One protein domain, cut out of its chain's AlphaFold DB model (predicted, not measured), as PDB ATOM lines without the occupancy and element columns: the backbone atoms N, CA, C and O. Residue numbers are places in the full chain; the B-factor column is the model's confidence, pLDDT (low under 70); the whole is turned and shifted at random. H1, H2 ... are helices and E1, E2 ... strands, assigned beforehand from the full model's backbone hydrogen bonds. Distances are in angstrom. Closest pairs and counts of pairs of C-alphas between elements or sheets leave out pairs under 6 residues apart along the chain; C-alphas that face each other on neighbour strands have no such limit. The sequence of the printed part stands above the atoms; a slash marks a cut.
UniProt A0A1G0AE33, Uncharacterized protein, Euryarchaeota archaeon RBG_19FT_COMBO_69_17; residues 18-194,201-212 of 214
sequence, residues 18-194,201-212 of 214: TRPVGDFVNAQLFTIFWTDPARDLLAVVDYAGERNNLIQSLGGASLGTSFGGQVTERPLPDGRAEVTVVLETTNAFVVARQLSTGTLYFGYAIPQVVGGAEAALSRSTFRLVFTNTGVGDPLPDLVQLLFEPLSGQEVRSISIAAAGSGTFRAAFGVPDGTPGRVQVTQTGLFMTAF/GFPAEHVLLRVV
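AT A GLANCE: This is residues 18 to 194 and 201 to 212 of the 214 residues of an uncharacterized protein of Euryarchaeota archaeon RBG_19FT_COMBO_69_17 (UniProt A0A1G0AE33). A broad, twisted wall of long antiparallel strands, E4, E5, E7, E8, E9 and E10, is partly covered on one face by a small crossed layer. E5 makes the turn between the two: it bends by 91 degrees at residue 91, and its residues 94 to 98 cross over the wall with E3, which forms a hairpin with E2, on one side and E6 on the other, while four short helices lie round the rest. The printed part has 189 residues, with four named helices and ten named strands in the order E1 H1 E2 E3 H2 E4 E5 E6 H3 E7 H4 E8 E9 E10. The strands form one branched, antiparallel sheet, and the class is mixed, helices and strands. The whole is compact, with a radius of gyration of the C-alphas of 17.2 A, yet elongated in outline, spanning 58 by 36 by 24 A.

IN THESE COORDINATES: The longest strand is E5, residues 81 to 98, 38.2 A from first to last C-alpha. E4 is residues 66 to 75, 29.2 A; E7 is residues 121 to 132, 31.5 A; E8 is residues 154 to 167, 37.9 A; E9 is residues 179 to 189, 34.0 A; E10 is residues 204 to 211, 22.8 A. E7 bends by 53 degrees at residue 129 and E8 by 57 degrees at residue 157. The short strands are E1, residues 18 to 20, E2, residues 33 to 36, E3, residues 41 to 45, and E6, residues 104 to 106. The helices are H1, residues 22 to 25, H2, residues 50 to 57 and 10.4 A long, H3, residues 110 to 114, and H4, residues 142 to 147. C-alpha 18, where E1 begins, is at (162.617, 198.660, 132.629); C-alpha 91, at the bend of E5, is at (177.557, 179.554, 127.141); C-alpha 211, where E10 ends, is at (197.380, 178.287, 126.255).

HOW THE PARTS SIT: E5 has E3 and E4 on one side and E6 and E7 on the other. E4, E5 and E6 form a meander, each strand the antiparallel neighbour of the one before. E4 and E5 are a hairpin, with N 72 and O 84 2.8 A apart, within hydrogen-bond range. E5 and E7 are antiparallel, N 85 and O 128 being 2.8 A apart; E7 and E8 likewise, N 125 and O 161 at 2.8 A. The hairpin E8 and E9 has N 162 and O 184 at 2.8 A, and E9 and E10 have N 183 and O 208 at 2.9 A. E1 is an edge strand beside E4, with N 19 and O 71 at 2.8 A. Beyond the bend, E3 and E5 have N 44 and O 95 at 2.9 A, the hairpin E2 and E3 has N 34 and O 43 at 2.8 A, and the hairpin E5 and E6 has N 105 and O 96 at 2.9 A. The closest C-alphas of E2 and E10, Asp 36 and Glu 205, are 5.1 A apart. H1 is on the sheet at a height of 8.0 A, only just over none of the strands, with 2 of its C-alphas falling on E4 and 2 on E5. H2 is on the same face and over E5; the C-alphas of Arg 51 and Phe 93, their closest, are 6.5 A apart. H2 and H3 touch, Ile 55 and Val 114 having the closest C-alphas at 6.0 A; H3 is not on the sheet. H4 only grazes the sheet with its residues 142 to 146. In H2, H3 and H4 every O i to N i+4 pair is within hydrogen-bond range; H1 is too short for such a pair.

THE WHOLE: The C-alphas farthest apart, those of Pro 77 and Pro 175, are 58.5 A apart. Residues 195 to 200 are not printed, and C-alphas 194 and 201 stand 9.2 A apart across that cut, in the link from E9 to E10. Of the links that are printed whole, E8 to E9 is long, with 11 residues. The mean pLDDT of the printed part is 93.6; residues 189 to 194 and 201 to 204 are under 70.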
ATOM      1  N   THR A  18     161.790 199.859 132.834       96.81
ATOM      2  CA  THR A  18     162.617 198.660 132.629       96.81
ATOM      3  C   THR A  18     161.838 197.653 131.798       96.81
ATOM      4  O   THR A  18     160.637 197.481 132.004       96.81
ATOM      5  N   ARG A  19     162.526 196.985 130.872       95.00
ATOM      6  CA  ARG A  19     161.988 195.944 129.996       95.00
ATOM      7  C   ARG A  19     162.767 194.639 130.172       95.00
ATOM      8  O   ARG A  19     163.949 194.680 130.542       95.00
ATOM      9  N   PRO A  20     162.141 193.483 129.897       96.94
ATOM     10  CA  PRO A  20     162.852 192.215 129.839       96.94
ATOM     11  C   PRO A  20     164.007 192.285 128.836       96.94
ATOM     12  O   PRO A  20     163.838 192.771 127.722       96.94
ATOM     13  N   VAL A  21     165.172 191.739 129.195       97.44
ATOM     14  CA  VAL A  21     166.313 191.660 128.263       97.44
ATOM     15  C   VAL A  21     165.999 190.816 127.019       97.44
ATOM     16  O   VAL A  21     166.583 191.028 125.960       97.44
ATOM     17  N   GLY A  22     165.020 189.911 127.132       97.69
ATOM     18  CA  GLY A  22     164.500 189.122 126.017       97.69
ATOM     19  C   GLY A  22     163.986 189.975 124.857       97.69
ATOM     20  O   GLY A  22     164.144 189.564 123.715       97.69
ATOM     21  N   ASP A  23     163.467 191.182 125.112       97.75
ATOM     22  CA  ASP A  23     163.041 192.098 124.045       97.75
ATOM     23  C   ASP A  23     164.214 192.478 123.132       97.75
ATOM     24  O   ASP A  23     164.042 192.613 121.925       97.75
ATOM     25  N   PHE A  24     165.413 192.648 123.705       98.00
ATOM     26  CA  PHE A  24     166.615 192.974 122.942       98.00
ATOM     27  C   PHE A  24     167.176 191.736 122.249       98.00
ATOM     28  O   PHE A  24     167.500 191.799 121.067       98.00
ATOM     29  N   VAL A  25     167.259 190.609 122.965       98.00
ATOM     30  CA  VAL A  25     167.764 189.338 122.420       98.00
ATOM     31  C   VAL A  25     166.938 188.901 121.209       98.00
ATOM     32  O   VAL A  25     167.504 188.620 120.163       98.00
ATOM     33  N   ASN A  26     165.608 188.938 121.313       97.56
ATOM     34  CA  ASN A  26     164.700 188.521 120.240       97.56
ATOM     35  C   ASN A  26     164.719 189.451 119.017       97.56
ATOM     36  O   ASN A  26     164.196 189.079 117.969       97.56
ATOM     37  N   ALA A  27     165.268 190.661 119.150       97.44
ATOM     38  CA  ALA A  27     165.415 191.599 118.043       97.44
ATOM     39  C   ALA A  27     166.691 191.365 117.221       97.44
ATOM     40  O   ALA A  27     166.820 191.939 116.142       97.44
ATOM     41  N   GLN A  28     167.641 190.565 117.719       97.56
ATOM     42  CA  GLN A  28     168.916 190.359 117.036       97.56
ATOM     43  C   GLN A  28     168.780 189.364 115.886       97.56
ATOM     44  O   GLN A  28     168.071 188.367 115.983       97.56
ATOM     45  N   LEU A  29     169.496 189.638 114.797       93.12
ATOM     46  CA  LEU A  29     169.548 188.794 113.601       93.12
ATOM     47  C   LEU A  29     170.975 188.343 113.277       93.12
ATOM     48  O   LEU A  29     171.183 187.364 112.555       93.12
ATOM     49  N   PHE A  30     171.977 189.067 113.784       85.62
ATOM     50  CA  PHE A  30     173.380 188.824 113.471       85.62
ATOM     51  C   PHE A  30     174.298 188.997 114.685       85.62
ATOM     52  O   PHE A  30     174.087 189.819 115.575       85.62
ATOM     53  N   THR A  31     175.405 188.252 114.675       86.44
ATOM     54  CA  THR A  31     176.549 188.509 115.561       86.44
ATOM     55  C   THR A  31     177.525 189.470 114.886       86.44
ATOM     56  O   THR A  31     177.846 189.281 113.711       86.44
ATOM     57  N   ILE A  32     178.079 190.418 115.641       86.62
ATOM     58  CA  ILE A  32     179.198 191.262 115.200       86.62
ATOM     59  C   ILE A  32     180.559 190.648 115.566       86.62
ATOM     60  O   ILE A  32     180.645 189.696 116.348       86.62
ATOM     61  N   PHE A  33     181.627 191.190 114.983       88.00
ATOM     62  CA  PHE A  33     183.005 190.822 115.308       88.00
ATOM     63  C   PHE A  33     183.641 191.881 116.201       88.00
ATOM     64  O   PHE A  33     183.335 193.063 116.078       88.00
ATOM     65  N   TRP A  34     184.554 191.431 117.054       90.94
ATOM     66  CA  TRP A  34     185.331 192.261 117.959       90.94
ATOM     67  C   TRP A  34     186.806 192.191 117.565       90.94
ATOM     68  O   TRP A  34     187.319 191.089 117.367       90.94
ATOM     69  N   THR A  35     187.487 193.322 117.417       90.75
ATOM     70  CA  THR A  35     188.829 193.402 116.814       90.75
ATOM     71  C   THR A  35     189.920 193.761 117.822       90.75
ATOM     72  O   THR A  35     189.666 194.357 118.859       90.75
ATOM     73  N   ASP A  36     191.149 193.341 117.524       92.19
ATOM     74  CA  ASP A  36     192.399 193.806 118.135       92.19
ATOM     75  C   ASP A  36     193.455 193.869 117.013       92.19
ATOM     76  O   ASP A  36     194.232 192.922 116.815       92.19
ATOM     77  N   PRO A  37     193.450 194.948 116.205       89.94
ATOM     78  CA  PRO A  37     194.359 195.118 115.077       89.94
ATOM     79  C   PRO A  37     195.828 195.122 115.495       89.94
ATOM     80  O   PRO A  37     196.676 194.629 114.754       89.94
ATOM     81  N   ALA A  38     196.138 195.606 116.702       90.31
ATOM     82  CA  ALA A  38     197.496 195.612 117.241       90.31
ATOM     83  C   ALA A  38     198.078 194.195 117.412       90.31
ATOM     84  O   ALA A  38     199.299 194.029 117.412       90.31
ATOM     85  N   ARG A  39     197.220 193.174 117.546       91.19
ATOM     86  CA  ARG A  39     197.606 191.756 117.625       91.19
ATOM     87  C   ARG A  39     197.218 190.940 116.395       91.19
ATOM     88  O   ARG A  39     197.435 189.732 116.407       91.19
ATOM     89  N   ASP A  40     196.672 191.573 115.358       93.88
ATOM     90  CA  ASP A  40     196.103 190.902 114.185       93.88
ATOM     91  C   ASP A  40     195.052 189.841 114.569       93.88
ATOM     92  O   ASP A  40     195.029 188.727 114.041       93.88
ATOM     93  N   LEU A  41     194.179 190.170 115.529       95.56
ATOM     94  CA  LEU A  41     193.150 189.267 116.042       95.56
ATOM     95  C   LEU A  41     191.744 189.834 115.863       95.56
ATOM     96  O   LEU A  41     191.503 191.034 115.965       95.56
ATOM     97  N   LEU A  42     190.792 188.931 115.651       94.50
ATOM     98  CA  LEU A  42     189.369 189.190 115.829       94.50
ATOM     99  C   LEU A  42     188.716 188.043 116.594       94.50
ATOM    100  O   LEU A  42     189.154 186.892 116.513       94.50
ATOM    101  N   ALA A  43     187.637 188.343 117.301       96.75
ATOM    102  CA  ALA A  43     186.802 187.380 117.992       96.75
ATOM    103  C   ALA A  43     185.336 187.532 117.584       96.75
ATOM    104  O   ALA A  43     184.821 188.634 117.415       96.75
ATOM    105  N   VAL A  44     184.643 186.405 117.467       96.25
ATOM    106  CA  VAL A  44     183.183 186.358 117.369       96.25
ATOM    107  C   VAL A  44     182.696 185.898 118.730       96.25
ATOM    108  O   VAL A  44     183.041 184.791 119.132       96.25
ATOM    109  N   VAL A  45     181.918 186.720 119.431       97.62
ATOM    110  CA  VAL A  45     181.265 186.334 120.690       97.62
ATOM    111  C   VAL A  45     179.768 186.365 120.449       97.62
ATOM    112  O   VAL A  45     179.222 187.421 120.135       97.62
ATOM    113  N   ASP A  46     179.114 185.216 120.581       97.88
ATOM    114  CA  ASP A  46     177.679 185.052 120.364       97.88
ATOM    115  C   ASP A  46     176.852 185.609 121.529       97.88
ATOM    116  O   ASP A  46     176.196 184.883 122.272       97.88
ATOM    117  N   TYR A  47     176.937 186.926 121.713       97.25
ATOM    118  CA  TYR A  47     176.345 187.638 122.840       97.25
ATOM    119  C   TYR A  47     174.816 187.481 122.895       97.25
ATOM    120  O   TYR A  47     174.267 187.463 123.989       97.25
ATOM    121  N   ALA A  48     174.137 187.304 121.757       97.56
ATOM    122  CA  ALA A  48     172.679 187.163 121.668       97.56
ATOM    123  C   ALA A  48     172.191 185.745 121.296       97.56
ATOM    124  O   ALA A  48     170.994 185.530 121.173       97.56
ATOM    125  N   GLY A  49     173.087 184.759 121.160       97.56
ATOM    126  CA  GLY A  49     172.721 183.359 120.881       97.56
ATOM    127  C   GLY A  49     172.367 183.024 119.432       97.56
ATOM    128  O   GLY A  49     171.911 181.911 119.165       97.56
ATOM    129  N   GLU A  50     172.604 183.930 118.488       97.62
ATOM    130  CA  GLU A  50     172.360 183.701 117.063       97.62
ATOM    131  C   GLU A  50     173.187 182.540 116.500       97.62
ATOM    132  O   GLU A  50     172.722 181.782 115.645       97.62
ATOM    133  N   ARG A  51     174.408 182.321 117.003       97.62
ATOM    134  CA  ARG A  51     175.215 181.158 116.597       97.62
ATOM    135  C   ARG A  51     174.688 179.869 117.205       97.62
ATOM    136  O   ARG A  51     174.663 178.865 116.500       97.62
ATOM    137  N   ASN A  52     174.229 179.886 118.452       98.00
ATOM    138  CA  ASN A  52     173.532 178.744 119.044       98.00
ATOM    139  C   ASN A  52     172.239 178.397 118.274       98.00
ATOM    140  O   ASN A  52     171.977 177.224 118.007       98.00
ATOM    141  N   ASN A  53     171.457 179.399 117.861       97.50
ATOM    142  CA  ASN A  53     170.263 179.206 117.031       97.50
ATOM    143  C   ASN A  53     170.623 178.591 115.672       97.50
ATOM    144  O   ASN A  53     170.005 177.612 115.254       97.50
ATOM    145  N   LEU A  54     171.669 179.105 115.018       97.50
ATOM    146  CA  LEU A  54     172.160 178.578 113.745       97.50
ATOM    147  C   LEU A  54     172.703 177.146 113.861       97.50
ATOM    148  O   LEU A  54     172.460 176.322 112.988       97.50
ATOM    149  N   ILE A  55     173.433 176.820 114.929       98.44
ATOM    150  CA  ILE A  55     173.926 175.454 115.157       98.44
ATOM    151  C   ILE A  55     172.748 174.483 115.287       98.44
ATOM    152  O   ILE A  55     172.746 173.446 114.628       98.44
ATOM    153  N   GLN A  56     171.732 174.835 116.078       98.25
ATOM    154  CA  GLN A  56     170.542 174.000 116.263       98.25
ATOM    155  C   GLN A  56     169.724 173.858 114.974       98.25
ATOM    156  O   GLN A  56     169.286 172.755 114.651       98.25
ATOM    157  N   SER A  57     169.552 174.936 114.201       98.00
ATOM    158  CA  SER A  57     168.808 174.881 112.934       98.00
ATOM    159  C   SER A  57     169.497 174.016 111.873       98.00
ATOM    160  O   SER A  57     168.828 173.446 111.014       98.00
ATOM    161  N   LEU A  58     170.820 173.856 111.969       98.12
ATOM    162  CA  LEU A  58     171.622 172.956 111.138       98.12
ATOM    163  C   LEU A  58     171.705 171.517 111.686       98.12
ATOM    164  O   LEU A  58     172.421 170.695 111.116       98.12
ATOM    165  N   GLY A  59     170.989 171.192 112.768       97.81
ATOM    166  CA  GLY A  59     170.950 169.853 113.370       97.81
ATOM    167  C   GLY A  59     172.022 169.585 114.432       97.81
ATOM    168  O   GLY A  59     172.155 168.450 114.887       97.81
ATOM    169  N   GLY A  60     172.785 170.602 114.835       97.75
ATOM    170  CA  GLY A  60     173.723 170.514 115.951       97.75
ATOM    171  C   GLY A  60     173.027 170.532 117.316       97.75
ATOM    172  O   GLY A  60     171.873 170.938 117.454       97.75
ATOM    173  N   ALA A  61     173.749 170.105 118.351       97.38
ATOM    174  CA  ALA A  61     173.250 170.160 119.721       97.38
ATOM    175  C   ALA A  61     173.140 171.608 120.227       97.38
ATOM    176  O   ALA A  61     173.943 172.472 119.869       97.38
ATOM    177  N   SER A  62     172.171 171.854 121.112       97.94
ATOM    178  CA  SER A  62     172.092 173.114 121.855       97.94
ATOM    179  C   SER A  62     173.355 173.321 122.690       97.94
ATOM    180  O   SER A  62     173.801 172.409 123.387       97.94
ATOM    181  N   LEU A  63     173.899 174.536 122.669       98.44
ATOM    182  CA  LEU A  63     175.047 174.925 123.492       98.44
ATOM    183  C   LEU A  63     174.648 175.275 124.934       98.44
ATOM    184  O   LEU A  63     175.508 175.590 125.755       98.44
ATOM    185  N   GLY A  64     173.348 175.261 125.250       98.31
ATOM    186  CA  GLY A  64     172.841 175.700 126.550       98.31
ATOM    187  C   GLY A  64     173.043 177.199 126.789       98.31
ATOM    188  O   GLY A  64     173.264 177.609 127.931       98.31
ATOM    189  N   THR A  65     173.029 178.007 125.722       98.56
ATOM    190  CA  THR A  65     173.124 179.468 125.806       98.56
ATOM    191  C   THR A  65     171.957 180.026 126.614       98.56
ATOM    192  O   THR A  65     170.806 179.646 126.404       98.56
ATOM    193  N   SER A  66     172.255 180.913 127.562       98.56
ATOM    194  CA  SER A  66     171.252 181.544 128.425       98.56
ATOM    195  C   SER A  66     171.571 183.012 128.659       98.56
ATOM    196  O   SER A  66     172.738 183.411 128.634       98.56
ATOM    197  N   PHE A  67     170.519 183.796 128.895       98.62
ATOM    198  CA  PHE A  67     170.580 185.251 128.973       98.62
ATOM    199  C   PHE A  67     170.069 185.765 130.318       98.62
ATOM    200  O   PHE A  67     169.117 185.229 130.887       98.62
ATOM    201  N   GLY A  68     170.677 186.846 130.786       98.44
ATOM    202  CA  GLY A  68     170.237 187.650 131.917       98.44
ATOM    203  C   GLY A  68     170.505 189.133 131.667       98.44
ATOM    204  O   GLY A  68     171.001 189.520 130.611       98.44
ATOM    205  N   GLY A  69     170.178 189.971 132.646       97.38
ATOM    206  CA  GLY A  69     170.331 191.423 132.544       97.38
ATOM    207  C   GLY A  69     169.005 192.142 132.304       97.38
ATOM    208  O   GLY A  69     167.942 191.629 132.654       97.38
ATOM    209  N   GLN A  70     169.072 193.357 131.762       97.06
ATOM    210  CA  GLN A  70     167.921 194.251 131.650       97.06
ATOM    211  C   GLN A  70     168.082 195.296 130.545       97.06
ATOM    212  O   GLN A  70     169.195 195.663 130.161       97.06
ATOM    213  N   VAL A  71     166.948 195.834 130.100       98.62
ATOM    214  CA  VAL A  71     166.882 197.040 129.271       98.62
ATOM    215  C   VAL A  71     166.219 198.144 130.085       98.62
ATOM    216  O   VAL A  71     165.169 197.919 130.681       98.62
ATOM    217  N   THR A  72     166.807 199.334 130.113       98.50
ATOM    218  CA  THR A  72     166.206 200.519 130.739       98.50
ATOM    219  C   THR A  72     165.990 201.607 129.705       98.50
ATOM    220  O   THR A  72     166.915 201.911 128.952       98.50
ATOM    221  N   GLU A  73     164.818 202.230 129.707       98.38
ATOM    222  CA  GLU A  73     164.480 203.326 128.800       98.38
ATOM    223  C   GLU A  73     164.234 204.598 129.606       98.38
ATOM    224  O   GLU A  73     163.424 204.629 130.534       98.38
ATOM    225  N   ARG A  74     164.944 205.667 129.258       97.81
ATOM    226  CA  ARG A  74     164.779 206.994 129.842       97.81
ATOM    227  C   ARG A  74     164.160 207.915 128.790       97.81
ATOM    228  O   ARG A  74     164.804 208.156 127.769       97.81
ATOM    229  N   PRO A  75     162.952 208.454 129.020       97.38
ATOM    230  CA  PRO A  75     162.339 209.394 128.087       97.38
ATOM    231  C   PRO A  75     163.205 210.650 127.912       97.38
ATOM    232  O   PRO A  75     163.802 211.147 128.873       97.38
ATOM    233  N   LEU A  76     163.261 211.176 126.692       95.62
ATOM    234  CA  LEU A  76     163.942 212.421 126.338       95.62
ATOM    235  C   LEU A  76     162.917 213.533 126.035       95.62
ATOM    236  O   LEU A  76     161.787 213.230 125.643       95.62
ATOM    237  N   PRO A  77     163.272 214.828 126.195       94.19
ATOM    238  CA  PRO A  77     162.334 215.940 125.985       94.19
ATOM    239  C   PRO A  77     161.743 216.037 124.571       94.19
ATOM    240  O   PRO A  77     160.676 216.621 124.397       94.19
ATOM    241  N   ASP A  78     162.429 215.476 123.574       92.88
ATOM    242  CA  ASP A  78     162.019 215.446 122.166       92.88
ATOM    243  C   ASP A  78     161.117 214.245 121.815       92.88
ATOM    244  O   ASP A  78     160.808 214.031 120.646       92.88
ATOM    245  N   GLY A  79     160.685 213.469 122.817       94.00
ATOM    246  CA  GLY A  79     159.819 212.300 122.651       94.00
ATOM    247  C   GLY A  79     160.563 210.986 122.402       94.00
ATOM    248  O   GLY A  79     159.936 209.930 122.438       94.00
ATOM    249  N   ARG A  80     161.887 211.028 122.209       96.75
ATOM    250  CA  ARG A  80     162.729 209.835 122.041       96.75
ATOM    251  C   ARG A  80     163.011 209.134 123.369       96.75
ATOM    252  O   ARG A  80     162.661 209.627 124.442       96.75
ATOM    253  N   ALA A  81     163.691 207.992 123.309       97.75
ATOM    254  CA  ALA A  81     164.173 207.281 124.491       97.75
ATOM    255  C   ALA A  81     165.690 207.108 124.451       97.75
ATOM    256  O   ALA A  81     166.238 206.678 123.444       97.75
ATOM    257  N   GLU A  82     166.383 207.377 125.552       97.88
ATOM    258  CA  GLU A  82     167.710 206.810 125.775       97.88
ATOM    259  C   GLU A  82     167.541 205.395 126.322       97.88
ATOM    260  O   GLU A  82     166.968 205.193 127.391       97.88
ATOM    261  N   VAL A  83     168.038 204.418 125.582       98.50
ATOM    262  CA  VAL A  83     167.955 203.005 125.920       98.50
ATOM    263  C   VAL A  83     169.329 202.538 126.373       98.50
ATOM    264  O   VAL A  83     170.322 202.729 125.674       98.50
ATOM    265  N   THR A  84     169.388 201.915 127.547       98.56
ATOM    266  CA  THR A  84     170.565 201.184 128.020       98.56
ATOM    267  C   THR A  84     170.232 199.705 128.096       98.56
ATOM    268  O   THR A  84     169.326 199.305 128.821       98.56
ATOM    269  N   VAL A  85     170.993 198.896 127.373       98.50
ATOM    270  CA  VAL A  85     170.958 197.439 127.431       98.50
ATOM    271  C   VAL A  85     172.151 196.974 128.249       98.50
ATOM    272  O   VAL A  85     173.283 197.372 127.971       98.50
ATOM    273  N   VAL A  86     171.902 196.117 129.233       98.44
ATOM    274  CA  VAL A  86     172.921 195.300 129.894       98.44
ATOM    275  C   VAL A  86     172.507 193.852 129.700       98.44
ATOM    276  O   VAL A  86     171.469 193.440 130.212       98.44
ATOM    277  N   LEU A  87     173.297 193.101 128.942       98.62
ATOM    278  CA  LEU A  87     173.045 191.705 128.621       98.62
ATOM    279  C   LEU A  87     174.181 190.847 129.164       98.62
ATOM    280  O   LEU A  87     175.342 191.032 128.809       98.62
ATOM    281  N   GLU A  88     173.815 189.887 130.001       98.69
ATOM    282  CA  GLU A  88     174.704 188.836 130.474       98.69
ATOM    283  C   GLU A  88     174.387 187.553 129.717       98.69
ATOM    284  O   GLU A  88     173.237 187.114 129.699       98.69
ATOM    285  N   THR A  89     175.402 186.916 129.146       98.81
ATOM    286  CA  THR A  89     175.231 185.679 128.378       98.81
ATOM    287  C   THR A  89     176.152 184.606 128.920       98.81
ATOM    288  O   THR A  89     177.354 184.817 129.083       98.81
ATOM    289  N   THR A  90     175.586 183.436 129.204       98.75
ATOM    290  CA  THR A  90     176.328 182.233 129.594       98.75
ATOM    291  C   THR A  90     176.275 181.217 128.463       98.75
ATOM    292  O   THR A  90     175.256 181.100 127.789       98.75
ATOM    293  N   ASN A  91     177.372 180.478 128.264       98.69
ATOM    294  CA  ASN A  91     177.557 179.554 127.141       98.69
ATOM    295  C   ASN A  91     177.385 180.248 125.776       98.69
ATOM    296  O   ASN A  91     176.765 179.709 124.860       98.69
ATOM    297  N   ALA A  92     177.929 181.459 125.644       98.50
ATOM    298  CA  ALA A  92     178.028 182.143 124.360       98.50
ATOM    299  C   ALA A  92     179.088 181.446 123.499       98.50
ATOM    300  O   ALA A  92     180.246 181.335 123.919       98.50
ATOM    301  N   PHE A  93     178.712 181.002 122.298       98.75
ATOM    302  CA  PHE A  93     179.660 180.495 121.306       98.75
ATOM    303  C   PHE A  93     180.759 181.530 121.047       98.75
ATOM    304  O   PHE A  93     180.475 182.715 120.855       98.75
ATOM    305  N   VAL A  94     182.018 181.092 121.034       98.62
ATOM    306  CA  VAL A  94     183.152 181.981 120.784       98.62
ATOM    307  C   VAL A  94     184.173 181.349 119.849       98.62
ATOM    308  O   VAL A  94     184.543 180.190 119.998       98.62
ATOM    309  N   VAL A  95     184.680 182.132 118.902       98.62
ATOM    310  CA  VAL A  95     185.863 181.779 118.103       98.62
ATOM    311  C   VAL A  95     186.787 182.978 117.992       98.62
ATOM    312  O   VAL A  95     186.320 184.117 118.012       98.62
ATOM    313  N   ALA A  96     188.083 182.726 117.824       98.31
ATOM    314  CA  ALA A  96     189.043 183.767 117.478       98.31
ATOM    315  C   ALA A  96     189.798 183.409 116.202       98.31
ATOM    316  O   ALA A  96     190.122 182.243 115.947       98.31
ATOM    317  N   ARG A  97     190.052 184.432 115.394       98.19
ATOM    318  CA  ARG A  97     190.682 184.329 114.085       98.19
ATOM    319  C   ARG A  97     191.791 185.359 113.964       98.19
ATOM    320  O   ARG A  97     191.769 186.381 114.645       98.19
ATOM    321  N   GLN A  98     192.713 185.092 113.055       97.12
ATOM    322  CA  GLN A  98     193.597 186.116 112.533       97.12
ATOM    323  C   GLN A  98     192.767 187.165 111.784       97.12
ATOM    324  O   GLN A  98     191.948 186.794 110.940       97.12
ATOM    325  N   LEU A  99     192.965 188.447 112.083       93.19
ATOM    326  CA  LEU A  99     192.184 189.532 111.491       93.19
ATOM    327  C   LEU A  99     192.469 189.683 109.993       93.19
ATOM    328  O   LEU A  99     191.541 189.729 109.191       93.19
ATOM    329  N   SER A 100     193.743 189.681 109.613       94.88
ATOM    330  CA  SER A 100     194.201 189.895 108.238       94.88
ATOM    331  C   SER A 100     193.809 188.788 107.255       94.88
ATOM    332  O   SER A 100     193.633 189.058 106.069       94.88
ATOM    333  N   THR A 101     193.667 187.542 107.722       96.88
ATOM    334  CA  THR A 101     193.443 186.375 106.845       96.88
ATOM    335  C   THR A 101     192.137 185.629 107.116       96.88
ATOM    336  O   THR A 101     191.736 184.783 106.319       96.88
ATOM    337  N   GLY A 102     191.478 185.875 108.252       95.44
ATOM    338  CA  GLY A 102     190.321 185.098 108.703       95.44
ATOM    339  C   GLY A 102     190.657 183.683 109.202       95.44
ATOM    340  O   GLY A 102     189.740 182.919 109.537       95.44
ATOM    341  N   THR A 103     191.946 183.324 109.274       98.06
ATOM    342  CA  THR A 103     192.419 182.005 109.719       98.06
ATOM    343  C   THR A 103     191.954 181.715 111.140       98.06
ATOM    344  O   THR A 103     192.165 182.514 112.045       98.06
ATOM    345  N   LEU A 104     191.315 180.562 111.355       98.44
ATOM    346  CA  LEU A 104     190.808 180.171 112.670       98.44
ATOM    347  C   LEU A 104     191.959 179.771 113.600       98.44
ATOM    348  O   LEU A 104     192.693 178.830 113.304       98.44
ATOM    349  N   TYR A 105     192.081 180.458 114.735       98.56
ATOM    350  CA  TYR A 105     193.090 180.178 115.760       98.56
ATOM    351  C   TYR A 105     192.512 179.479 116.985       98.56
ATOM    352  O   TYR A 105     193.197 178.658 117.589       98.56
ATOM    353  N   PHE A 106     191.263 179.767 117.350       98.81
ATOM    354  CA  PHE A 106     190.647 179.261 118.573       98.81
ATOM    355  C   PHE A 106     189.187 178.866 118.351       98.81
ATOM    356  O   PHE A 106     188.429 179.603 117.717       98.81
ATOM    357  N   GLY A 107     188.798 177.726 118.921       98.62
ATOM    358  CA  GLY A 107     187.491 177.105 118.730       98.62
ATOM    359  C   GLY A 107     187.379 176.360 117.398       98.62
ATOM    360  O   GLY A 107     188.380 176.089 116.732       98.62
ATOM    361  N   TYR A 108     186.144 176.031 117.026       98.69
ATOM    362  CA  TYR A 108     185.788 175.330 115.791       98.69
ATOM    363  C   TYR A 108     184.783 176.146 114.980       98.69
ATOM    364  O   TYR A 108     183.982 176.894 115.538       98.69
ATOM    365  N   ALA A 109     184.803 175.999 113.655       97.25
ATOM    366  CA  ALA A 109     183.780 176.592 112.803       97.25
ATOM    367  C   ALA A 109     182.417 175.913 113.026       97.25
ATOM    368  O   ALA A 109     182.350 174.736 113.375       97.25
ATOM    369  N   ILE A 110     181.327 176.635 112.752       97.69
ATOM    370  CA  ILE A 110     179.950 176.147 112.951       97.69
ATOM    371  C   ILE A 110     179.703 174.773 112.305       97.69
ATOM    372  O   ILE A 110     179.233 173.894 113.021       97.69
ATOM    373  N   PRO A 111     180.080 174.507 111.033       97.94
ATOM    374  CA  PRO A 111     179.874 173.181 110.442       97.94
ATOM    375  C   PRO A 111     180.596 172.050 111.187       97.94
ATOM    376  O   PRO A 111     180.106 170.929 111.229       97.94
ATOM    377  N   GLN A 112     181.750 172.335 111.800       98.38
ATOM    378  CA  GLN A 112     182.494 171.347 112.585       98.38
ATOM    379  C   GLN A 112     181.802 171.070 113.922       98.38
ATOM    380  O   GLN A 112     181.739 169.919 114.339       98.38
ATOM    381  N   VAL A 113     181.250 172.102 114.571       98.56
ATOM    382  CA  VAL A 113     180.462 171.944 115.805       98.56
ATOM    383  C   VAL A 113     179.171 171.177 115.542       98.56
ATOM    384  O   VAL A 113     178.844 170.260 116.287       98.56
ATOM    385  N   VAL A 114     178.483 171.476 114.437       98.56
ATOM    386  CA  VAL A 114     177.336 170.680 113.966       98.56
ATOM    387  C   VAL A 114     177.750 169.220 113.738       98.56
ATOM    388  O   VAL A 114     177.021 168.309 114.112       98.56
ATOM    389  N   GLY A 115     178.952 168.991 113.203       97.94
ATOM    390  CA  GLY A 115     179.554 167.663 113.046       97.94
ATOM    391  C   GLY A 115     180.056 166.997 114.338       97.94
ATOM    392  O   GLY A 115     180.646 165.923 114.255       97.94
ATOM    393  N   GLY A 116     179.851 167.604 115.512       97.56
ATOM    394  CA  GLY A 116     180.187 167.024 116.818       97.56
ATOM    395  C   GLY A 116     181.489 167.520 117.453       97.56
ATOM    396  O   GLY A 116     181.875 167.011 118.504       97.56
ATOM    397  N   ALA A 117     182.176 168.503 116.863       98.25
ATOM    398  CA  ALA A 117     183.309 169.142 117.529       98.25
ATOM    399  C   ALA A 117     182.847 169.939 118.763       98.25
ATOM    400  O   ALA A 117     181.828 170.629 118.726       98.25
ATOM    401  N   GLU A 118     183.619 169.888 119.851       98.25
ATOM    402  CA  GLU A 118     183.302 170.627 121.077       98.25
ATOM    403  C   GLU A 118     183.384 172.143 120.839       98.25
ATOM    404  O   GLU A 118     184.439 172.681 120.492       98.25
ATOM    405  N   ALA A 119     182.266 172.846 121.025       98.62
ATOM    406  CA  ALA A 119     182.223 174.294 120.884       98.62
ATOM    407  C   ALA A 119     183.094 174.982 121.943       98.62
ATOM    408  O   ALA A 119     183.071 174.632 123.121       98.62
ATOM    409  N   ALA A 120     183.814 176.027 121.537       98.75
ATOM    410  CA  ALA A 120     184.393 176.953 122.497       98.75
ATOM    411  C   ALA A 120     183.288 177.882 123.024       98.75
ATOM    412  O   ALA A 120     182.513 178.446 122.247       98.75
ATOM    413  N   LEU A 121     183.219 178.025 124.347       98.81
ATOM    414  CA  LEU A 121     182.148 178.733 125.047       98.81
ATOM    415  C   LEU A 121     182.713 179.824 125.952       98.81
ATOM    416  O   LEU A 121     183.787 179.683 126.541       98.81
ATOM    417  N   SER A 122     181.965 180.913 126.085       98.62
ATOM    418  CA  SER A 122     182.304 182.062 126.917       98.62
ATOM    419  C   SER A 122     181.139 182.510 127.793       98.62
ATOM    420  O   SER A 122     179.981 182.145 127.571       98.62
ATOM    421  N   ARG A 123     181.467 183.304 128.811       98.75
ATOM    422  CA  ARG A 123     180.521 184.226 129.441       98.75
ATOM    423  C   ARG A 123     180.814 185.628 128.937       98.75
ATOM    424  O   ARG A 123     181.992 185.965 128.792       98.75
ATOM    425  N   SER A 124     179.777 186.419 128.700       97.94
ATOM    426  CA  SER A 124     179.920 187.790 128.221       97.94
ATOM    427  C   SER A 124     178.977 188.752 128.922       97.94
ATOM    428  O   SER A 124     177.800 188.442 129.072       97.94
ATOM    429  N   THR A 125     179.485 189.941 129.222       98.25
ATOM    430  CA  THR A 125     178.706 191.128 129.567       98.25
ATOM    431  C   THR A 125     178.746 192.075 128.375       98.25
ATOM    432  O   THR A 125     179.816 192.570 128.013       98.25
ATOM    433  N   PHE A 126     177.598 192.320 127.756       97.44
ATOM    434  CA  PHE A 126     177.414 193.270 126.664       97.44
ATOM    435  C   PHE A 126     176.633 194.481 127.170       97.44
ATOM    436  O   PHE A 126     175.587 194.334 127.804       97.44
ATOM    437  N   ARG A 127     177.122 195.686 126.875       97.38
ATOM    438  CA  ARG A 127     176.434 196.929 127.215       97.38
ATOM    439  C   ARG A 127     176.295 197.809 125.987       97.38
ATOM    440  O   ARG A 127     177.279 198.120 125.326       97.38
ATOM    441  N   LEU A 128     175.080 198.274 125.735       96.56
ATOM    442  CA  LEU A 128     174.765 199.194 124.648       96.56
ATOM    443  C   LEU A 128     173.974 200.369 125.207       96.56
ATOM    444  O   LEU A 128     173.035 200.182 125.973       96.56
ATOM    445  N   VAL A 129     174.351 201.579 124.814       97.00
ATOM    446  CA  VAL A 129     173.568 202.789 125.060       97.00
ATOM    447  C   VAL A 129     173.309 203.442 123.723       97.00
ATOM    448  O   VAL A 129     174.248 203.683 122.962       97.00
ATOM    449  N   PHE A 130     172.050 203.737 123.444       96.44
ATOM    450  CA  PHE A 130     171.635 204.387 122.213       96.44
ATOM    451  C   PHE A 130     170.390 205.238 122.449       96.44
ATOM    452  O   PHE A 130     169.696 205.088 123.451       96.44
ATOM    453  N   THR A 131     170.110 206.157 121.539       97.19
ATOM    454  CA  THR A 131     168.812 206.822 121.455       97.19
ATOM    455  C   THR A 131     167.917 206.027 120.503       97.19
ATOM    456  O   THR A 131     168.390 205.648 119.437       97.19
ATOM    457  N   ASN A 132     166.662 205.764 120.876       97.50
ATOM    458  CA  ASN A 132     165.624 205.136 120.051       97.50
ATOM    459  C   ASN A 132     164.490 206.131 119.743       97.50
ATOM    460  O   ASN A 132     164.432 207.208 120.335       97.50
ATOM    461  N   THR A 133     163.574 205.769 118.845       96.56
ATOM    462  CA  THR A 133     162.484 206.643 118.370       96.56
ATOM    463  C   THR A 133     161.486 207.059 119.453       96.56
ATOM    464  O   THR A 133     160.943 208.157 119.372       96.56
ATOM    465  N   GLY A 134     161.319 206.248 120.499       95.94
ATOM    466  CA  GLY A 134     160.364 206.474 121.578       95.94
ATOM    467  C   GLY A 134     160.483 205.417 122.675       95.94
ATOM    468  O   GLY A 134     161.212 204.433 122.546       95.94
ATOM    469  N   VAL A 135     159.791 205.644 123.790       96.69
ATOM    470  CA  VAL A 135     159.718 204.704 124.924       96.69
ATOM    471  C   VAL A 135     158.736 203.589 124.583       96.69
ATOM    472  O   VAL A 135     157.627 203.872 124.139       96.69
ATOM    473  N   GLY A 136     159.115 202.332 124.819       95.75
ATOM    474  CA  GLY A 136     158.307 201.161 124.480       95.75
ATOM    475  C   GLY A 136     158.317 200.779 122.996       95.75
ATOM    476  O   GLY A 136     157.765 199.735 122.648       95.75
ATOM    477  N   ASP A 137     158.969 201.565 122.136       96.62
ATOM    478  CA  ASP A 137     159.142 201.221 120.725       96.62
ATOM    479  C   ASP A 137     159.962 199.924 120.569       96.62
ATOM    480  O   ASP A 137     160.738 199.557 121.464       96.62
ATOM    481  N   PRO A 138     159.827 199.196 119.443       97.19
ATOM    482  CA  PRO A 138     160.643 198.017 119.173       97.19
ATOM    483  C   PRO A 138     162.143 198.297 119.340       97.19
ATOM    484  O   PRO A 138     162.651 199.343 118.924       97.19
ATOM    485  N   LEU A 139     162.853 197.355 119.966       97.69
ATOM    486  CA  LEU A 139     164.309 197.419 120.054       97.69
ATOM    487  C   LEU A 139     164.913 196.983 118.710       97.69
ATOM    488  O   LEU A 139     164.383 196.057 118.095       97.69
ATOM    489  N   PRO A 140     165.981 197.643 118.233       96.31
ATOM    490  CA  PRO A 140     166.575 197.340 116.938       96.31
ATOM    491  C   PRO A 140     167.509 196.123 116.987       96.31
ATOM    492  O   PRO A 140     168.082 195.785 118.029       96.31
ATOM    493  N   ASP A 141     167.731 195.531 115.815       95.81
ATOM    494  CA  ASP A 141     168.910 194.705 115.559       95.81
ATOM    495  C   ASP A 141     170.182 195.574 115.637       95.81
ATOM    496  O   ASP A 141     170.208 196.717 115.169       95.81
ATOM    497  N   LEU A 142     171.253 195.040 116.227       93.38
ATOM    498  CA  LEU A 142     172.496 195.784 116.432       93.38
ATOM    499  C   LEU A 142     173.183 196.189 115.121       93.38
ATOM    500  O   LEU A 142     173.756 197.277 115.050       93.38
ATOM    501  N   VAL A 143     173.158 195.337 114.093       89.81
ATOM    502  CA  VAL A 143     173.789 195.639 112.799       89.81
ATOM    503  C   VAL A 143     173.025 196.765 112.111       89.81
ATOM    504  O   VAL A 143     173.648 197.729 111.663       89.81
ATOM    505  N   GLN A 144     171.691 196.712 112.112       93.19
ATOM    506  CA  GLN A 144     170.868 197.828 111.640       93.19
ATOM    507  C   GLN A 144     171.206 199.117 112.397       93.19
ATOM    508  O   GLN A 144     171.496 200.135 111.776       93.19
ATOM    509  N   LEU A 145     171.245 199.073 113.728       91.88
ATOM    510  CA  LEU A 145     171.512 200.253 114.546       91.88
ATOM    511  C   LEU A 145     172.899 200.878 114.280       91.88
ATOM    512  O   LEU A 145     173.044 202.098 114.354       91.88
ATOM    513  N   LEU A 146     173.916 200.063 113.985       87.69
ATOM    514  CA  LEU A 146     175.288 200.528 113.744       87.69
ATOM    515  C   LEU A 146     175.520 201.051 112.321       87.69
ATOM    516  O   LEU A 146     176.286 201.998 112.149       87.69
ATOM    517  N   PHE A 147     174.906 200.431 111.311       85.38
ATOM    518  CA  PHE A 147     175.246 200.683 109.905       85.38
ATOM    519  C   PHE A 147     174.121 201.342 109.101       85.38
ATOM    520  O   PHE A 147     174.402 202.031 108.123       85.38
ATOM    521  N   GLU A 148     172.867 201.184 109.523       89.75
ATOM    522  CA  GLU A 148     171.678 201.729 108.860       89.75
ATOM    523  C   GLU A 148     170.651 202.257 109.887       89.75
ATOM    524  O   GLU A 148     169.502 201.802 109.905       89.75
ATOM    525  N   PRO A 149     171.027 203.186 110.792       91.75
ATOM    526  CA  PRO A 149     170.124 203.675 111.833       91.75
ATOM    527  C   PRO A 149     168.881 204.344 111.230       91.75
ATOM    528  O   PRO A 149     168.978 205.162 110.310       91.75
ATOM    529  N   LEU A 150     167.703 204.040 111.781       93.31
ATOM    530  CA  LEU A 150     166.475 204.756 111.437       93.31
ATOM    531  C   LEU A 150     166.545 206.202 111.945       93.31
ATOM    532  O   LEU A 150     167.275 206.523 112.884       93.31
ATOM    533  N   SER A 151     165.740 207.090 111.357       94.56
ATOM    534  CA  SER A 151     165.635 208.472 111.839       94.56
ATOM    535  C   SER A 151     165.283 208.501 113.331       94.56
ATOM    536  O   SER A 151     164.316 207.875 113.756       94.56
ATOM    537  N   GLY A 152     166.076 209.227 114.122       92.06
ATOM    538  CA  GLY A 152     165.935 209.304 115.578       92.06
ATOM    539  C   GLY A 152     166.806 208.316 116.359       92.06
ATOM    540  O   GLY A 152     166.997 208.537 117.558       92.06
ATOM    541  N   GLN A 153     167.385 207.305 115.699       95.00
ATOM    542  CA  GLN A 153     168.314 206.364 116.318       95.00
ATOM    543  C   GLN A 153     169.757 206.872 116.311       95.00
ATOM    544  O   GLN A 153     170.228 207.435 115.326       95.00
ATOM    545  N   GLU A 154     170.472 206.661 117.417       92.81
ATOM    546  CA  GLU A 154     171.879 207.061 117.535       92.81
ATOM    547  C   GLU A 154     172.607 206.216 118.582       92.81
ATOM    548  O   GLU A 154     172.237 206.234 119.757       92.81
ATOM    549  N   VAL A 155     173.667 205.498 118.196       92.25
ATOM    550  CA  VAL A 155     174.511 204.774 119.160       92.25
ATOM    551  C   VAL A 155     175.351 205.763 119.955       92.25
ATOM    552  O   VAL A 155     176.050 206.597 119.393       92.25
ATOM    553  N   ARG A 156     175.317 205.648 121.283       91.19
ATOM    554  CA  ARG A 156     176.127 206.458 122.205       91.19
ATOM    555  C   ARG A 156     177.379 205.713 122.644       91.19
ATOM    556  O   ARG A 156     178.474 206.269 122.655       91.19
ATOM    557  N   SER A 157     177.223 204.446 123.014       91.81
ATOM    558  CA  SER A 157     178.334 203.597 123.439       91.81
ATOM    559  C   SER A 157     177.989 202.130 123.277       91.81
ATOM    560  O   SER A 157     176.847 201.741 123.513       91.81
ATOM    561  N   ILE A 158     178.999 201.319 123.001       92.31
ATOM    562  CA  ILE A 158     178.904 199.862 122.975       92.31
ATOM    563  C   ILE A 158     180.136 199.293 123.671       92.31
ATOM    564  O   ILE A 158     181.252 199.778 123.481       92.31
ATOM    565  N   SER A 159     179.953 198.276 124.496       93.62
ATOM    566  CA  SER A 159     181.060 197.552 125.097       93.62
ATOM    567  C   SER A 159     180.740 196.078 125.262       93.62
ATOM    568  O   SER A 159     179.586 195.677 125.415       93.62
ATOM    569  N   ILE A 160     181.797 195.272 125.260       95.38
ATOM    570  CA  ILE A 160     181.739 193.869 125.640       95.38
ATOM    571  C   ILE A 160     182.929 193.523 126.528       95.38
ATOM    572  O   ILE A 160     184.056 193.965 126.294       95.38
ATOM    573  N   ALA A 161     182.681 192.680 127.518       97.19
ATOM    574  CA  ALA A 161     183.703 191.921 128.214       97.19
ATOM    575  C   ALA A 161     183.315 190.446 128.140       97.19
ATOM    576  O   ALA A 161     182.217 190.082 128.551       97.19
ATOM    577  N   ALA A 162     184.188 189.595 127.611       98.19
ATOM    578  CA  ALA A 162     183.942 188.165 127.522       98.19
ATOM    579  C   ALA A 162     185.172 187.357 127.932       98.19
ATOM    580  O   ALA A 162     186.311 187.736 127.660       98.19
ATOM    581  N   ALA A 163     184.935 186.212 128.562       98.44
ATOM    582  CA  ALA A 163     185.970 185.246 128.899       98.44
ATOM    583  C   ALA A 163     185.460 183.833 128.622       98.44
ATOM    584  O   ALA A 163     184.356 183.469 129.032       98.44
ATOM    585  N   GLY A 164     186.266 183.035 127.927       98.25
ATOM    586  CA  GLY A 164     185.862 181.709 127.480       98.25
ATOM    587  C   GLY A 164     186.984 180.689 127.431       98.25
ATOM    588  O   GLY A 164     188.164 181.000 127.603       98.25
ATOM    589  N   SER A 165     186.583 179.447 127.193       98.69
ATOM    590  CA  SER A 165     187.440 178.273 127.098       98.69
ATOM    591  C   SER A 165     187.125 177.462 125.851       98.69
ATOM    592  O   SER A 165     186.010 177.488 125.339       98.69
ATOM    593  N   GLY A 166     188.128 176.736 125.377       98.38
ATOM    594  CA  GLY A 166     188.066 175.972 124.143       98.38
ATOM    595  C   GLY A 166     189.448 175.465 123.772       98.38
ATOM    596  O   GLY A 166     190.334 175.362 124.625       98.38
ATOM    597  N   THR A 167     189.641 175.179 122.492       98.50
ATOM    598  CA  THR A 167     190.873 174.580 121.976       98.50
ATOM    599  C   THR A 167     191.448 175.384 120.818       98.50
ATOM    600  O   THR A 167     190.719 175.925 119.984       98.50
ATOM    601  N   PHE A 168     192.772 175.457 120.758       98.62
ATOM    602  CA  PHE A 168     193.503 176.072 119.661       98.62
ATOM    603  C   PHE A 168     193.511 175.193 118.419       98.62
ATOM    604  O   PHE A 168     193.461 173.963 118.496       98.62
ATOM    605  N   ARG A 169     193.624 175.853 117.272       98.38
ATOM    606  CA  ARG A 169     193.893 175.223 115.985       98.38
ATOM    607  C   ARG A 169     195.391 175.231 115.702       98.38
ATOM    608  O   ARG A 169     196.088 176.150 116.134       98.38
ATOM    609  N   ALA A 170     195.866 174.274 114.904       97.81
ATOM    610  CA  ALA A 170     197.281 174.189 114.510       97.81
ATOM    611  C   ALA A 170     197.858 175.513 113.965       97.81
ATOM    612  O   ALA A 170     199.013 175.850 114.221       97.81
ATOM    613  N   ALA A 171     197.034 176.297 113.263       97.69
ATOM    614  CA  ALA A 171     197.419 177.582 112.683       97.69
ATOM    615  C   ALA A 171     197.852 178.646 113.712       97.69
ATOM    616  O   ALA A 171     198.524 179.602 113.337       97.69
ATOM    617  N   PHE A 172     197.520 178.480 114.997       97.38
ATOM    618  CA  PHE A 172     198.005 179.352 116.073       97.38
ATOM    619  C   PHE A 172     199.483 179.094 116.440       97.38
ATOM    620  O   PHE A 172     200.071 179.852 117.206       97.38
ATOM    621  N   GLY A 173     200.099 178.020 115.926       97.38
ATOM    622  CA  GLY A 173     201.486 177.647 116.239       97.38
ATOM    623  C   GLY A 173     201.632 176.713 117.445       97.38
ATOM    624  O   GLY A 173     202.701 176.626 118.048       97.38
ATOM    625  N   VAL A 174     200.561 176.007 117.814       97.25
ATOM    626  CA  VAL A 174     200.537 174.964 118.855       97.25
ATOM    627  C   VAL A 174     199.883 173.696 118.296       97.25
ATOM    628  O   VAL A 174     199.186 173.796 117.288       97.25
ATOM    629  N   PRO A 175     200.063 172.507 118.905       97.62
ATOM    630  CA  PRO A 175     199.352 171.306 118.465       97.62
ATOM    631  C   PRO A 175     197.833 171.529 118.383       97.62
ATOM    632  O   PRO A 175     197.250 172.175 119.258       97.62
ATOM    633  N   ASP A 176     197.185 171.002 117.342       98.00
ATOM    634  CA  ASP A 176     195.729 171.105 117.195       98.00
ATOM    635  C   ASP A 176     195.015 170.483 118.405       98.00
ATOM    636  O   ASP A 176     195.448 169.459 118.933       98.00
ATOM    637  N   GLY A 177     193.955 171.132 118.887       97.38
ATOM    638  CA  GLY A 177     193.243 170.686 120.084       97.38
ATOM    639  C   GLY A 177     193.872 171.141 121.405       97.38
ATOM    640  O   GLY A 177     193.305 170.858 122.458       97.38
ATOM    641  N   THR A 178     194.992 171.880 121.389       98.31
ATOM    642  CA  THR A 178     195.617 172.403 122.621       98.31
ATOM    643  C   THR A 178     194.606 173.228 123.437       98.31
ATOM    644  O   THR A 178     194.053 174.190 122.897       98.31
ATOM    645  N   PRO A 179     194.365 172.922 124.726       98.38
ATOM    646  CA  PRO A 179     193.434 173.683 125.558       98.38
ATOM    647  C   PRO A 179     193.851 175.144 125.753       98.38
ATOM    648  O   PRO A 179     195.030 175.469 125.928       98.38
ATOM    649  N   GLY A 180     192.863 176.037 125.777       98.06
ATOM    650  CA  GLY A 180     193.109 177.467 125.886       98.06
ATOM    651  C   GLY A 180     191.999 178.282 126.535       98.06
ATOM    652  O   GLY A 180     190.943 177.784 126.950       98.06
ATOM    653  N   ARG A 181     192.276 179.581 126.622       98.38
ATOM    654  CA  ARG A 181     191.356 180.636 127.041       98.38
ATOM    655  C   ARG A 181     191.366 181.769 126.027       98.38
ATOM    656  O   ARG A 181     192.419 182.112 125.491       98.38
ATOM    657  N   VAL A 182     190.195 182.366 125.843       98.19
ATOM    658  CA  VAL A 182     189.995 183.617 125.111       98.19
ATOM    659  C   VAL A 182     189.460 184.670 126.073       98.19
ATOM    660  O   VAL A 182     188.613 184.368 126.916       98.19
ATOM    661  N   GLN A 183     189.962 185.894 125.963       98.19
ATOM    662  CA  GLN A 183     189.394 187.067 126.620       98.19
ATOM    663  C   GLN A 183     189.166 188.148 125.571       98.19
ATOM    664  O   GLN A 183     190.045 188.399 124.751       98.19
ATOM    665  N   VAL A 184     187.995 188.773 125.612       96.38
ATOM    666  CA  VAL A 184     187.633 189.908 124.764       96.38
ATOM    667  C   VAL A 184     187.262 191.062 125.678       96.38
ATOM    668  O   VAL A 184     186.498 190.890 126.627       96.38
ATOM    669  N   THR A 185     187.810 192.239 125.433       94.88
ATOM    670  CA  THR A 185     187.378 193.475 126.081       94.88
ATOM    671  C   THR A 185     187.408 194.568 125.037       94.88
ATOM    672  O   THR A 185     188.482 194.945 124.573       94.88
ATOM    673  N   GLN A 186     186.229 195.057 124.667       89.12
ATOM    674  CA  GLN A 186     186.105 196.230 123.818       89.12
ATOM    675  C   GLN A 186     185.193 197.258 124.463       89.12
ATOM    676  O   GLN A 186     184.159 196.921 125.039       89.12
ATOM    677  N   THR A 187     185.585 198.523 124.397       84.81
ATOM    678  CA  THR A 187     184.765 199.649 124.851       84.81
ATOM    679  C   THR A 187     184.858 200.749 123.812       84.81
ATOM    680  O   THR A 187     185.937 201.288 123.592       84.81
ATOM    681  N   GLY A 188     183.731 201.051 123.170       73.00
ATOM    682  CA  GLY A 188     183.572 202.086 122.155       73.00
ATOM    683  C   GLY A 188     182.700 203.236 122.653       73.00
ATOM    684  O   GLY A 188     181.639 203.016 123.246       73.00
ATOM    685  N   LEU A 189     183.133 204.470 122.384       62.16
ATOM    686  CA  LEU A 189     182.335 205.685 122.558       62.16
ATOM    687  C   LEU A 189     182.007 206.240 121.169       62.16
ATOM    688  O   LEU A 189     182.871 206.804 120.508       62.16
ATOM    689  N   PHE A 190     180.751 206.122 120.744       62.69
ATOM    690  CA  PHE A 190     180.278 206.564 119.424       62.69
ATOM    691  C   PHE A 190     179.771 208.022 119.457       62.69
ATOM    692  O   PHE A 190     178.816 208.383 118.784       62.69
ATOM    693  N   MET A 191     180.398 208.881 120.270       42.84
ATOM    694  CA  MET A 191     179.967 210.273 120.501       42.84
ATOM    695  C   MET A 191     180.677 211.314 119.624       42.84
ATOM    696  O   MET A 191     180.494 212.515 119.828       42.84
ATOM    697  N   THR A 192     181.466 210.904 118.632       37.72
ATOM    698  CA  THR A 192     181.991 211.831 117.628       37.72
ATOM    699  C   THR A 192     181.385 211.477 116.282       37.72
ATOM    700  O   THR A 192     181.529 210.365 115.782       37.72
ATOM    701  N   ALA A 193     180.684 212.440 115.674       39.88
ATOM    702  CA  ALA A 193     180.426 212.402 114.241       39.88
ATOM    703  C   ALA A 193     181.730 211.983 113.545       39.88
ATOM    704  O   ALA A 193     182.781 212.488 113.941       39.88
ATOM    705  N   PHE A 194     181.659 211.079 112.561       43.16
ATOM    706  CA  PHE A 194     182.758 210.559 111.725       43.16
ATOM    707  C   PHE A 194     183.524 211.677 110.969       43.16
ATOM    708  O   PHE A 194     183.602 211.728 109.745       43.16
ATOM    709  N   GLY A 201     187.017 203.470 116.291       52.94
ATOM    710  CA  GLY A 201     185.895 203.817 117.171       52.94
ATOM    711  C   GLY A 201     185.991 203.231 118.584       52.94
ATOM    712  O   GLY A 201     185.052 203.395 119.371       52.94
ATOM    713  N   PHE A 202     187.092 202.548 118.922       56.59
ATOM    714  CA  PHE A 202     187.235 201.803 120.170       56.59
ATOM    715  C   PHE A 202     188.517 202.183 120.938       56.59
ATOM    716  O   PHE A 202     189.594 201.676 120.656       56.59
ATOM    717  N   PRO A 203     188.441 203.028 121.986       55.53
ATOM    718  CA  PRO A 203     189.601 203.366 122.823       55.53
ATOM    719  C   PRO A 203     190.219 202.180 123.588       55.53
ATOM    720  O   PRO A 203     191.323 202.307 124.115       55.53
ATOM    721  N   ALA A 204     189.521 201.046 123.681       61.06
ATOM    722  CA  ALA A 204     190.071 199.795 124.189       61.06
ATOM    723  C   ALA A 204     189.655 198.640 123.274       61.06
ATOM    724  O   ALA A 204     188.462 198.363 123.146       61.06
ATOM    725  N   GLU A 205     190.647 197.961 122.693       76.88
ATOM    726  CA  GLU A 205     190.494 196.823 121.785       76.88
ATOM    727  C   GLU A 205     191.424 195.686 122.207       76.88
ATOM    728  O   GLU A 205     192.621 195.708 121.929       76.88
ATOM    729  N   HIS A 206     190.905 194.712 122.953       90.88
ATOM    730  CA  HIS A 206     191.715 193.591 123.417       90.88
ATOM    731  C   HIS A 206     191.062 192.258 123.088       90.88
ATOM    732  O   HIS A 206     190.002 191.924 123.621       90.88
ATOM    733  N   VAL A 207     191.769 191.454 122.294       94.25
ATOM    734  CA  VAL A 207     191.513 190.025 122.116       94.25
ATOM    735  C   VAL A 207     192.767 189.282 122.565       94.25
ATOM    736  O   VAL A 207     193.837 189.401 121.976       94.25
ATOM    737  N   LEU A 208     192.655 188.511 123.645       96.19
ATOM    738  CA  LEU A 208     193.771 187.771 124.227       96.19
ATOM    739  C   LEU A 208     193.520 186.272 124.131       96.19
ATOM    740  O   LEU A 208     192.494 185.772 124.590       96.19
ATOM    741  N   LEU A 209     194.507 185.553 123.604       96.94
ATOM    742  CA  LEU A 209     194.520 184.098 123.526       96.94
ATOM    743  C   LEU A 209     195.641 183.540 124.400       96.94
ATOM    744  O   LEU A 209     196.783 183.989 124.320       96.94
ATOM    745  N   ARG A 210     195.318 182.566 125.258       97.44
ATOM    746  CA  ARG A 210     196.281 181.947 126.181       97.44
ATOM    747  C   ARG A 210     196.151 180.431 126.182       97.44
ATOM    748  O   ARG A 210     195.058 179.907 126.382       97.44
ATOM    749  N   VAL A 211     197.270 179.735 126.008       96.50
ATOM    750  CA  VAL A 211     197.380 178.287 126.255       96.50
ATOM    751  C   VAL A 211     197.259 178.022 127.756       96.50
ATOM    752  O   VAL A 211     197.759 178.807 128.560       96.50
ATOM    753  N   VAL A 212     196.602 176.926 128.136       93.31
ATOM    754  CA  VAL A 212     196.483 176.476 129.535       93.31
ATOM    755  C   VAL A 212     197.226 175.152 129.717       93.31
ATOM    756  O   VAL A 212     197.232 174.327 128.808       93.31
TER     757      VAL A 212